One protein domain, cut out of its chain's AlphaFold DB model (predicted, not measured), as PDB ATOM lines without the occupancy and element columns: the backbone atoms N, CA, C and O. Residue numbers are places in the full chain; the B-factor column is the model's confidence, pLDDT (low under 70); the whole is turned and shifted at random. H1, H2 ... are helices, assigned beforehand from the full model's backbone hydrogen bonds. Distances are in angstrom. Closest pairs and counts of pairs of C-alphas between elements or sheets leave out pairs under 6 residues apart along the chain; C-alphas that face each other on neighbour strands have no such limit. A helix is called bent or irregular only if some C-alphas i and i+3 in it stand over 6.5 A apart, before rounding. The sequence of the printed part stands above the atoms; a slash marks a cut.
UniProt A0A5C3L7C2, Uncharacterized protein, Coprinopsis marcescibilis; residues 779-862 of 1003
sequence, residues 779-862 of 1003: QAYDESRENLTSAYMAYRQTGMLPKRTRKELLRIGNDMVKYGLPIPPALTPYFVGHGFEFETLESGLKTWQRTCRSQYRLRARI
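What this domain is: This is residues 779 to 862 of the 1003 residues of an uncharacterized protein of Coprinopsis marcescibilis (UniProt A0A5C3L7C2). Three helices, H1, H3 and H4, pack lengthwise with centres in a triangle, while H2 lies crosswise beyond H3. A tail, residues 853 to 862, ends the longest axis. Printed are 84 residues, with four named helices, H1 to H4 in order, and no named strand: all helix. The whole is compact, radius of gyration of the C-alphas 12.7 A, but elongated, 42 by 25 by 22 A.

Where its parts are: H1, residues 781 to 798, spans 25.7 A from C-alpha 781 at (-90.359, -10.685, -35.514). H3 is residues 825 to 831, irregular, C-alphas 826 and 829 being 7.3 A apart. H4, residues 838 to 852, spans 19.3 A to C-alpha 852 at (-88.898, -21.966, -40.788). H2 is residues 807 to 818, 16.5 A.

How they stand to each other: H1 touches H3, closest C-alphas Leu 788 and Pro 829, 4.6 A, at a shallow tilt of 13 degrees, the same way. H1 touches H4, closest C-alphas Tyr 792 and Phe 838, 7.6 A. H3 and H4, a helical hairpin, only just touch, with 3 pairs of C-alphas within 8 A. H2 is close but not clearly touching H3, closest C-alphas Leu 810 and Phe 831, 6.6 A. Every O i to N i+4 pair is within hydrogen-bond range in H1, H2 and H4; in H3 0 of 3, but 3 of 4 O i to N i+3 pairs.

The domain as a whole: The farthest C-alphas, Thr 798 and Ile 862, are 42.8 A apart. The printed part has no cut, and the links are short. Residues 852 to 862 have pLDDT under 70.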
ATOM      1  N   GLN A 779     -97.049 -12.933 -32.975       73.12
ATOM      2  CA  GLN A 779     -95.986 -12.172 -32.301       73.12
ATOM      3  C   GLN A 779     -95.007 -11.635 -33.350       73.12
ATOM      4  O   GLN A 779     -94.587 -12.399 -34.232       73.12
ATOM      5  N   ALA A 780     -94.701 -10.337 -33.319       74.31
ATOM      6  CA  ALA A 780     -93.893  -9.753 -34.384       74.31
ATOM      7  C   ALA A 780     -92.460 -10.304 -34.329       74.31
ATOM      8  O   ALA A 780     -91.970 -10.733 -33.280       74.31
ATOM      9  N   TYR A 781     -91.779 -10.323 -35.478       83.56
ATOM     10  CA  TYR A 781     -90.359 -10.685 -35.514       83.56
ATOM     11  C   TYR A 781     -89.551  -9.693 -34.670       83.56
ATOM     12  O   TYR A 781     -88.712 -10.095 -33.872       83.56
ATOM     13  N   ASP A 782     -89.893  -8.417 -34.808       85.00
ATOM     14  CA  ASP A 782     -89.254  -7.280 -34.156       85.00
ATOM     15  C   ASP A 782     -89.552  -7.283 -32.653       85.00
ATOM     16  O   ASP A 782     -88.618  -7.327 -31.868       85.00
ATOM     17  N   GLU A 783     -90.813  -7.466 -32.249       88.38
ATOM     18  CA  GLU A 783     -91.209  -7.714 -30.848       88.38
ATOM     19  C   GLU A 783     -90.462  -8.923 -30.239       88.38
ATOM     20  O   GLU A 783     -90.027  -8.894 -29.090       88.38
ATOM     21  N   SER A 784     -90.263 -10.004 -31.004       85.38
ATOM     22  CA  SER A 784     -89.491 -11.166 -30.530       85.38
ATOM     23  C   SER A 784     -87.994 -10.854 -30.386       85.38
ATOM     24  O   SER A 784     -87.341 -11.387 -29.490       85.38
ATOM     25  N   ARG A 785     -87.453  -9.997 -31.261       89.69
ATOM     26  CA  ARG A 785     -86.062  -9.526 -31.238       89.69
ATOM     27  C   ARG A 785     -85.831  -8.558 -30.080       89.69
ATOM     28  O   ARG A 785     -84.849  -8.717 -29.372       89.69
ATOM     29  N   GLU A 786     -86.757  -7.635 -29.847       91.31
ATOM     30  CA  GLU A 786     -86.787  -6.727 -28.699       91.31
ATOM     31  C   GLU A 786     -86.804  -7.524 -27.395       91.31
ATOM     32  O   GLU A 786     -85.913  -7.342 -26.575       91.31
ATOM     33  N   ASN A 787     -87.713  -8.495 -27.242       89.50
ATOM     34  CA  ASN A 787     -87.743  -9.369 -26.064       89.50
ATOM     35  C   ASN A 787     -86.414 -10.125 -25.841       89.50
ATOM     36  O   ASN A 787     -85.965 -10.253 -24.701       89.50
ATOM     37  N   LEU A 788     -85.760 -10.607 -26.908       91.88
ATOM     38  CA  LEU A 788     -84.435 -11.238 -26.826       91.88
ATOM     39  C   LEU A 788     -83.347 -10.231 -26.411       91.88
ATOM     40  O   LEU A 788     -82.541 -10.528 -25.530       91.88
ATOM     41  N   THR A 789     -83.332  -9.037 -27.004       92.69
ATOM     42  CA  THR A 789     -82.377  -7.971 -26.682       92.69
ATOM     43  C   THR A 789     -82.560  -7.461 -25.253       92.69
ATOM     44  O   THR A 789     -81.576  -7.345 -24.530       92.69
ATOM     45  N   SER A 790     -83.794  -7.229 -24.797       92.56
ATOM     46  CA  SER A 790     -84.103  -6.829 -23.420       92.56
ATOM     47  C   SER A 790     -83.679  -7.892 -22.409       92.56
ATOM     48  O   SER A 790     -83.057  -7.550 -21.405       92.56
ATOM     49  N   ALA A 791     -83.939  -9.177 -22.677       90.69
ATOM     50  CA  ALA A 791     -83.478 -10.264 -21.815       90.69
ATOM     51  C   ALA A 791     -81.942 -10.354 -21.768       90.69
ATOM     52  O   ALA A 791     -81.371 -10.500 -20.689       90.69
ATOM     53  N   TYR A 792     -81.267 -10.207 -22.914       93.88
ATOM     54  CA  TYR A 792     -79.803 -10.197 -22.991       93.88
ATOM     55  C   TYR A 792     -79.179  -9.009 -22.247       93.88
ATOM     56  O   TYR A 792     -78.237  -9.200 -21.480       93.88
ATOM     57  N   MET A 793     -79.725  -7.799 -22.404       93.38
ATOM     58  CA  MET A 793     -79.252  -6.618 -21.677       93.38
ATOM     59  C   MET A 793     -79.497  -6.743 -20.171       93.38
ATOM     60  O   MET A 793     -78.585  -6.464 -19.396       93.38
ATOM     61  N   ALA A 794     -80.666  -7.237 -19.745       92.25
ATOM     62  CA  ALA A 794     -80.955  -7.481 -18.332       92.25
ATOM     63  C   ALA A 794     -79.975  -8.495 -17.715       92.25
ATOM     64  O   ALA A 794     -79.406  -8.229 -16.654       92.25
ATOM     65  N   TYR A 795     -79.709  -9.613 -18.401       94.81
ATOM     66  CA  TYR A 795     -78.710 -10.595 -17.973       94.81
ATOM     67  C   TYR A 795     -77.301  -9.985 -17.906       94.81
ATOM     68  O   TYR A 795     -76.618 -10.136 -16.897       94.81
ATOM     69  N   ARG A 796     -76.882  -9.225 -18.929       93.62
ATOM     70  CA  ARG A 796     -75.565  -8.566 -18.972       93.62
ATOM     71  C   ARG A 796     -75.380  -7.510 -17.873       93.62
ATOM     72  O   ARG A 796     -74.267  -7.348 -17.389       93.62
ATOM     73  N   GLN A 797     -76.438  -6.790 -17.500       94.75
ATOM     74  CA  GLN A 797     -76.391  -5.733 -16.481       94.75
ATOM     75  C   GLN A 797     -76.472  -6.263 -15.044       94.75
ATOM     76  O   GLN A 797     -75.914  -5.645 -14.144       94.75
ATOM     77  N   THR A 798     -77.186  -7.369 -14.813       93.44
ATOM     78  CA  THR A 798     -77.546  -7.819 -13.452       93.44
ATOM     79  C   THR A 798     -77.032  -9.213 -13.088       93.44
ATOM     80  O   THR A 798     -77.173  -9.633 -11.942       93.44
ATOM     81  N   GLY A 799     -76.522  -9.979 -14.057       91.62
ATOM     82  CA  GLY A 799     -76.249 -11.415 -13.916       91.62
ATOM     83  C   GLY A 799     -77.504 -12.283 -13.735       91.62
ATOM     84  O   GLY A 799     -77.398 -13.509 -13.677       91.62
ATOM     85  N   MET A 800     -78.703 -11.693 -13.642       88.62
ATOM     86  CA  MET A 800     -79.925 -12.432 -13.339       88.62
ATOM     87  C   MET A 800     -80.425 -13.202 -14.561       88.62
ATOM     88  O   MET A 800     -80.785 -12.628 -15.588       88.62
ATOM     89  N   LEU A 801     -80.505 -14.522 -14.411       88.31
ATOM     90  CA  LEU A 801     -81.158 -15.408 -15.370       88.31
ATOM     91  C   LEU A 801     -82.675 -15.125 -15.445       88.31
ATOM     92  O   LEU A 801     -83.271 -14.709 -14.441       88.31
ATOM     93  N   PRO A 802     -83.335 -15.392 -16.590       83.81
ATOM     94  CA  PRO A 802     -84.777 -15.219 -16.730       83.81
ATOM     95  C   PRO A 802     -85.554 -15.972 -15.640       83.81
ATOM     96  O   PRO A 802     -85.398 -17.182 -15.442       83.81
ATOM     97  N   LYS A 803     -86.422 -15.252 -14.914       74.25
ATOM     98  CA  LYS A 803     -87.212 -15.830 -13.818       74.25
ATOM     99  C   LYS A 803     -88.071 -16.988 -14.354       74.25
ATOM    100  O   LYS A 803     -88.945 -16.775 -15.187       74.25
ATOM    101  N   ARG A 804     -87.848 -18.193 -13.806       74.62
ATOM    102  CA  ARG A 804     -88.565 -19.458 -14.096       74.62
ATOM    103  C   ARG A 804     -88.236 -20.152 -15.435       74.62
ATOM    104  O   ARG A 804     -89.072 -20.884 -15.962       74.62
ATOM    105  N   THR A 805     -87.008 -20.044 -15.956       80.62
ATOM    106  CA  THR A 805     -86.549 -20.962 -17.022       80.62
ATOM    107  C   THR A 805     -86.590 -22.433 -16.565       80.62
ATOM    108  O   THR A 805     -85.908 -22.832 -15.620       80.62
ATOM    109  N   ARG A 806     -87.376 -23.267 -17.260       87.50
ATOM    110  CA  ARG A 806     -87.502 -24.715 -17.001       87.50
ATOM    111  C   ARG A 806     -86.299 -25.506 -17.535       87.50
ATOM    112  O   ARG A 806     -85.898 -25.323 -18.684       87.50
ATOM    113  N   LYS A 807     -85.791 -26.468 -16.752       93.25
ATOM    114  CA  LYS A 807     -84.659 -27.343 -17.138       93.25
ATOM    115  C   LYS A 807     -84.962 -28.171 -18.395       93.25
ATOM    116  O   LYS A 807     -84.086 -28.381 -19.231       93.25
ATOM    117  N   GLU A 808     -86.210 -28.596 -18.564       94.81
ATOM    118  CA  GLU A 808     -86.689 -29.335 -19.734       94.81
ATOM    119  C   GLU A 808     -86.663 -28.475 -21.002       94.81
ATOM    120  O   GLU A 808     -86.320 -28.970 -22.074       94.81
ATOM    121  N   LEU A 809     -86.984 -27.182 -20.882       93.62
ATOM    122  CA  LEU A 809     -86.965 -26.243 -22.004       93.62
ATOM    123  C   LEU A 809     -85.529 -26.001 -22.488       93.62
ATOM    124  O   LEU A 809     -85.286 -26.042 -23.694       93.62
ATOM    125  N   LEU A 810     -84.585 -25.841 -21.552       94.12
ATOM    126  CA  LEU A 810     -83.151 -25.732 -21.844       94.12
ATOM    127  C   LEU A 810     -82.616 -26.965 -22.571       94.12
ATOM    128  O   LEU A 810     -81.981 -26.827 -23.615       94.12
ATOM    129  N   ARG A 811     -82.931 -28.169 -22.073       95.81
ATOM    130  CA  ARG A 811     -82.555 -29.427 -22.734       95.81
ATOM    131  C   ARG A 811     -83.073 -29.485 -24.174       95.81
ATOM    132  O   ARG A 811     -82.298 -29.766 -25.078       95.81
ATOM    133  N   ILE A 812     -84.347 -29.150 -24.393       96.00
ATOM    134  CA  ILE A 812     -84.945 -29.161 -25.735       96.00
ATOM    135  C   ILE A 812     -84.275 -28.142 -26.670       96.00
ATOM    136  O   ILE A 812     -84.046 -28.464 -27.829       96.00
ATOM    137  N   GLY A 813     -83.931 -26.937 -26.202       94.75
ATOM    138  CA  GLY A 813     -83.221 -25.956 -27.037       94.75
ATOM    139  C   GLY A 813     -81.779 -26.353 -27.361       94.75
ATOM    140  O   GLY A 813     -81.350 -26.169 -28.497       94.75
ATOM    141  N   ASN A 814     -81.064 -26.962 -26.407       95.25
ATOM    142  CA  ASN A 814     -79.733 -27.535 -26.642       95.25
ATOM    143  C   ASN A 814     -79.792 -28.616 -27.727       95.25
ATOM    144  O   ASN A 814     -79.035 -28.575 -28.693       95.25
ATOM    145  N   ASP A 815     -80.744 -29.545 -27.610       96.38
ATOM    146  CA  ASP A 815     -80.958 -30.594 -28.606       96.38
ATOM    147  C   ASP A 815     -81.410 -30.017 -29.966       96.38
ATOM    148  O   ASP A 815     -80.969 -30.494 -31.008       96.38
ATOM    149  N   MET A 816     -82.226 -28.955 -30.000       95.38
ATOM    150  CA  MET A 816     -82.569 -28.264 -31.254       95.38
ATOM    151  C   MET A 816     -81.330 -27.701 -31.961       95.38
ATOM    152  O   MET A 816     -81.145 -27.959 -33.151       95.38
ATOM    153  N   VAL A 817     -80.459 -26.989 -31.239       94.00
ATOM    154  CA  VAL A 817     -79.218 -26.424 -31.801       94.00
ATOM    155  C   VAL A 817     -78.244 -27.533 -32.224       94.00
ATOM    156  O   VAL A 817     -77.691 -27.460 -33.319       94.00
ATOM    157  N   LYS A 818     -78.131 -28.621 -31.446       94.69
ATOM    158  CA  LYS A 818     -77.366 -29.845 -31.781       94.69
ATOM    159  C   LYS A 818     -77.792 -30.484 -33.114       94.69
ATOM    160  O   LYS A 818     -76.950 -31.062 -33.795       94.69
ATOM    161  N   TYR A 819     -79.062 -30.358 -33.515       94.62
ATOM    162  CA  TYR A 819     -79.566 -30.805 -34.826       94.62
ATOM    163  C   TYR A 819     -79.722 -29.673 -35.863       94.62
ATOM    164  O   TYR A 819     -80.377 -29.867 -36.887       94.62
ATOM    165  N   GLY A 820     -79.125 -28.496 -35.634       94.00
ATOM    166  CA  GLY A 820     -79.131 -27.377 -36.586       94.00
ATOM    167  C   GLY A 820     -80.498 -26.710 -36.778       94.00
ATOM    168  O   GLY A 820     -80.753 -26.103 -37.820       94.00
ATOM    169  N   LEU A 821     -81.404 -26.835 -35.803       93.44
ATOM    170  CA  LEU A 821     -82.770 -26.320 -35.872       93.44
ATOM    171  C   LEU A 821     -82.932 -25.056 -35.005       93.44
ATOM    172  O   LEU A 821     -82.656 -25.100 -33.806       93.44
ATOM    173  N   PRO A 822     -83.412 -23.925 -35.561       93.38
ATOM    174  CA  PRO A 822     -83.479 -22.671 -34.819       93.38
ATOM    175  C   PRO A 822     -84.586 -22.688 -33.761       93.38
ATOM    176  O   PRO A 822     -85.743 -23.025 -34.037       93.38
ATOM    177  N   ILE A 823     -84.231 -22.258 -32.549       92.62
ATOM    178  CA  ILE A 823     -85.159 -22.058 -31.432       92.62
ATOM    179  C   ILE A 823     -86.254 -21.050 -31.853       92.62
ATOM    180  O   ILE A 823     -85.930 -20.008 -32.427       92.62
ATOM    181  N   PRO A 824     -87.554 -21.310 -31.590       91.31
ATOM    182  CA  PRO A 824     -88.618 -20.390 -31.992       91.31
ATOM    183  C   PRO A 824     -88.466 -19.006 -31.329       91.31
ATOM    184  O   PRO A 824     -88.241 -18.969 -30.118       91.31
ATOM    185  N   PRO A 825     -88.675 -17.884 -32.052       88.44
ATOM    186  CA  PRO A 825     -88.431 -16.523 -31.556       88.44
ATOM    187  C   PRO A 825     -88.989 -16.232 -30.158       88.44
ATOM    188  O   PRO A 825     -88.231 -15.868 -29.263       88.44
ATOM    189  N   ALA A 826     -90.274 -16.537 -29.938       86.12
ATOM    190  CA  ALA A 826     -90.992 -16.384 -28.667       86.12
ATOM    191  C   ALA A 826     -90.442 -17.219 -27.486       86.12
ATOM    192  O   ALA A 826     -90.990 -17.163 -26.387       86.12
ATOM    193  N   LEU A 827     -89.412 -18.046 -27.702       91.19
ATOM    194  CA  LEU A 827     -88.691 -18.759 -26.648       91.19
ATOM    195  C   LEU A 827     -87.245 -18.300 -26.458       91.19
ATOM    196  O   LEU A 827     -86.682 -18.590 -25.407       91.19
ATOM    197  N   THR A 828     -86.645 -17.601 -27.424       91.62
ATOM    198  CA  THR A 828     -85.230 -17.189 -27.352       91.62
ATOM    199  C   THR A 828     -84.848 -16.418 -26.070       91.62
ATOM    200  O   THR A 828     -83.767 -16.703 -25.557       91.62
ATOM    201  N   PRO A 829     -85.713 -15.578 -25.445       92.44
ATOM    202  CA  PRO A 829     -85.387 -14.926 -24.170       92.44
ATOM    203  C   PRO A 829     -85.085 -15.891 -23.013       92.44
ATOM    204  O   PRO A 829     -84.285 -15.563 -22.145       92.44
ATOM    205  N   TYR A 830     -85.681 -17.093 -22.995       91.94
ATOM    206  CA  TYR A 830     -85.503 -18.068 -21.907       91.94
ATOM    207  C   TYR A 830     -84.158 -18.818 -21.961       91.94
ATOM    208  O   TYR A 830     -83.813 -19.515 -21.009       91.94
ATOM    209  N   PHE A 831     -83.403 -18.696 -23.059       93.69
ATOM    210  CA  PHE A 831     -82.093 -19.340 -23.246       93.69
ATOM    211  C   PHE A 831     -80.910 -18.406 -22.951       93.69
ATOM    212  O   PHE A 831     -79.771 -18.864 -22.844       93.69
ATOM    213  N   VAL A 832     -81.176 -17.109 -22.777       94.06
ATOM    214  CA  VAL A 832     -80.180 -16.109 -22.378       94.06
ATOM    215  C   VAL A 832     -79.515 -16.521 -21.061       94.06
ATOM    216  O   VAL A 832     -80.190 -16.889 -20.101       94.06
ATOM    217  N   GLY A 833     -78.181 -16.474 -21.030       91.69
ATOM    218  CA  GLY A 833     -77.367 -16.823 -19.862       91.69
ATOM    219  C   GLY A 833     -77.195 -18.325 -19.599       91.69
ATOM    220  O   GLY A 833     -76.416 -18.705 -18.733       91.69
ATOM    221  N   HIS A 834     -77.846 -19.200 -20.372       91.94
ATOM    222  CA  HIS A 834     -77.772 -20.656 -20.200       91.94
ATOM    223  C   HIS A 834     -76.796 -21.343 -21.176       91.94
ATOM    224  O   HIS A 834     -77.068 -22.442 -21.655       91.94
ATOM    225  N   GLY A 835     -75.668 -20.694 -21.483       88.81
ATOM    226  CA  GLY A 835     -74.630 -21.223 -22.384       88.81
ATOM    227  C   GLY A 835     -74.884 -21.012 -23.885       88.81
ATOM    228  O   GLY A 835     -74.127 -21.528 -24.698       88.81
ATOM    229  N   PHE A 836     -75.918 -20.252 -24.259       90.69
ATOM    230  CA  PHE A 836     -76.184 -19.866 -25.648       90.69
ATOM    231  C   PHE A 836     -75.588 -18.487 -25.946       90.69
ATOM    232  O   PHE A 836     -75.903 -17.513 -25.260       90.69
ATOM    233  N   GLU A 837     -74.775 -18.399 -26.995       90.06
ATOM    234  CA  GLU A 837     -74.272 -17.130 -27.532       90.06
ATOM    235  C   GLU A 837     -75.409 -16.289 -28.131       90.06
ATOM    236  O   GLU A 837     -76.361 -16.820 -28.721       90.06
ATOM    237  N   PHE A 838     -75.306 -14.963 -28.021       88.19
ATOM    238  CA  PHE A 838     -76.324 -14.050 -28.545       88.19
ATOM    239  C   PHE A 838     -76.393 -14.121 -30.076       88.19
ATOM    240  O   PHE A 838     -77.473 -14.137 -30.659       88.19
ATOM    241  N   GLU A 839     -75.237 -14.265 -30.713       89.38
ATOM    242  CA  GLU A 839     -75.019 -14.455 -32.142       89.38
ATOM    243  C   GLU A 839     -75.720 -15.727 -32.640       89.38
ATOM    244  O   GLU A 839     -76.377 -15.712 -33.683       89.38
ATOM    245  N   THR A 840     -75.660 -16.814 -31.864       88.31
ATOM    246  CA  THR A 840     -76.367 -18.073 -32.148       88.31
ATOM    247  C   THR A 840     -77.890 -17.903 -32.028       88.31
ATOM    248  O   THR A 840     -78.638 -18.381 -32.885       88.31
ATOM    249  N   LEU A 841     -78.381 -17.160 -31.029       88.81
ATOM    250  CA  LEU A 841     -79.817 -16.879 -30.885       88.81
ATOM    251  C   LEU A 841     -80.345 -15.918 -31.971       88.81
ATOM    252  O   LEU A 841     -81.413 -16.160 -32.537       88.81
ATOM    253  N   GLU A 842     -79.601 -14.867 -32.325       88.19
ATOM    254  CA  GLU A 842     -80.009 -13.883 -33.335       88.19
ATOM    255  C   GLU A 842     -79.885 -14.429 -34.772       88.19
ATOM    256  O   GLU A 842     -80.752 -14.179 -35.615       88.19
ATOM    257  N   SER A 843     -78.852 -15.227 -35.069       87.69
ATOM    258  CA  SER A 843     -78.750 -15.959 -36.342       87.69
ATOM    259  C   SER A 843     -79.825 -17.044 -36.458       87.69
ATOM    260  O   SER A 843     -80.398 -17.221 -37.539       87.69
ATOM    261  N   GLY A 844     -80.198 -17.688 -35.345       86.06
ATOM    262  CA  GLY A 844     -81.385 -18.535 -35.243       86.06
ATOM    263  C   GLY A 844     -82.672 -17.781 -35.596       86.06
ATOM    264  O   GLY A 844     -83.456 -18.263 -36.414       86.06
ATOM    265  N   LEU A 845     -82.851 -16.561 -35.075       85.88
ATOM    266  CA  LEU A 845     -83.975 -15.667 -35.392       85.88
ATOM    267  C   LEU A 845     -84.053 -15.357 -36.901       85.88
ATOM    268  O   LEU A 845     -85.090 -15.569 -37.541       85.88
ATOM    269  N   LYS A 846     -82.930 -14.914 -37.484       86.12
ATOM    270  CA  LYS A 846     -82.782 -14.571 -38.912       86.12
ATOM    271  C   LYS A 846     -83.023 -15.786 -39.816       86.12
ATOM    272  O   LYS A 846     -83.681 -15.677 -40.851       86.12
ATOM    273  N   THR A 847     -82.544 -16.962 -39.412       85.12
ATOM    274  CA  THR A 847     -82.793 -18.237 -40.104       85.12
ATOM    275  C   THR A 847     -84.270 -18.611 -40.035       85.12
ATOM    276  O   THR A 847     -84.881 -18.912 -41.061       85.12
ATOM    277  N   TRP A 848     -84.884 -18.503 -38.853       82.81
ATOM    278  CA  TRP A 848     -86.284 -18.855 -38.643       82.81
ATOM    279  C   TRP A 848     -87.237 -18.024 -39.519       82.81
ATOM    280  O   TRP A 848     -88.185 -18.563 -40.100       82.81
ATOM    281  N   GLN A 849     -86.949 -16.727 -39.670       82.75
ATOM    282  CA  GLN A 849     -87.681 -15.812 -40.551       82.75
ATOM    283  C   GLN A 849     -87.614 -16.242 -42.028       82.75
ATOM    284  O   GLN A 849     -88.620 -16.129 -42.734       82.75
ATOM    285  N   ARG A 850     -86.453 -16.743 -42.481       80.81
ATOM    286  CA  ARG A 850     -86.173 -17.120 -43.878       80.81
ATOM    287  C   ARG A 850     -86.733 -18.493 -44.265       80.81
ATOM    288  O   ARG A 850     -87.348 -18.610 -45.319       80.81
ATOM    289  N   THR A 851     -86.525 -19.527 -43.446       73.12
ATOM    290  CA  THR A 851     -86.807 -20.929 -43.830       73.12
ATOM    291  C   THR A 851     -87.896 -21.609 -42.998       73.12
ATOM    292  O   THR A 851     -88.557 -22.527 -43.485       73.12
ATOM    293  N   CYS A 852     -88.131 -21.175 -41.757       64.94
ATOM    294  CA  CYS A 852     -88.898 -21.966 -40.788       64.94
ATOM    295  C   CYS A 852     -90.372 -21.568 -40.624       64.94
ATOM    296  O   CYS A 852     -91.141 -22.371 -40.092       64.94
ATOM    297  N   ARG A 853     -90.802 -20.393 -41.110       66.69
ATOM    298  CA  ARG A 853     -92.207 -19.924 -41.025       66.69
ATOM    299  C   ARG A 853     -93.247 -20.915 -41.582       66.69
ATOM    300  O   ARG A 853     -94.386 -20.899 -41.130       66.69
ATOM    301  N   SER A 854     -92.874 -21.771 -42.537       62.16
ATOM    302  CA  SER A 854     -93.736 -22.827 -43.099       62.16
ATOM    303  C   SER A 854     -93.585 -24.188 -42.404       62.16
ATOM    304  O   SER A 854     -94.537 -24.965 -42.358       62.16
ATOM    305  N   GLN A 855     -92.399 -24.482 -41.863       65.62
ATOM    306  CA  GLN A 855     -92.064 -25.765 -41.237       65.62
ATOM    307  C   GLN A 855     -92.558 -25.858 -39.785       65.62
ATOM    308  O   GLN A 855     -92.952 -26.932 -39.326       65.62
ATOM    309  N   TYR A 856     -92.555 -24.739 -39.054       68.81
ATOM    310  CA  TYR A 856     -92.945 -24.695 -37.646       68.81
ATOM    311  C   TYR A 856     -94.449 -24.451 -37.502       68.81
ATOM    312  O   TYR A 856     -95.029 -23.584 -38.150       68.81
ATOM    313  N   ARG A 857     -95.111 -25.215 -36.622       58.12
ATOM    314  CA  ARG A 857     -96.582 -25.255 -36.495       58.12
ATOM    315  C   ARG A 857     -97.171 -24.082 -35.698       58.12
ATOM    316  O   ARG A 857     -98.121 -24.259 -34.929       58.12
ATOM    317  N   LEU A 858     -96.721 -22.859 -35.974       43.81
ATOM    318  CA  LEU A 858     -97.499 -21.651 -35.692       43.81
ATOM    319  C   LEU A 858     -98.716 -21.616 -36.631       43.81
ATOM    320  O   LEU A 858     -98.749 -20.960 -37.667       43.81
ATOM    321  N   ARG A 859     -99.744 -22.401 -36.274       43.78
ATOM    322  CA  ARG A 859    -101.014 -22.494 -37.002       43.78
ATOM    323  C   ARG A 859    -101.770 -21.165 -36.923       43.78
ATOM    324  O   ARG A 859    -102.680 -21.009 -36.104       43.78
ATOM    325  N   ALA A 860    -101.480 -20.271 -37.865       36.66
ATOM    326  CA  ALA A 860    -102.272 -19.093 -38.208       36.66
ATOM    327  C   ALA A 860    -103.651 -19.480 -38.801       36.66
ATOM    328  O   ALA A 860    -103.955 -19.242 -39.961       36.66
ATOM    329  N   ARG A 861    -104.484 -20.146 -37.989       46.19
ATOM    330  CA  ARG A 861    -105.960 -20.248 -38.033       46.19
ATOM    331  C   ARG A 861    -106.693 -20.448 -39.383       46.19
ATOM    332  O   ARG A 861    -107.910 -20.284 -39.393       46.19
ATOM    333  N   ILE A 862    -106.064 -20.942 -40.455       37.53
ATOM    334  CA  ILE A 862    -106.727 -21.257 -41.748       37.53
ATOM    335  C   ILE A 862    -107.983 -22.135 -41.557       37.53
ATOM    336  O   ILE A 862    -109.061 -21.805 -42.052       37.53
TER     337      ILE A 862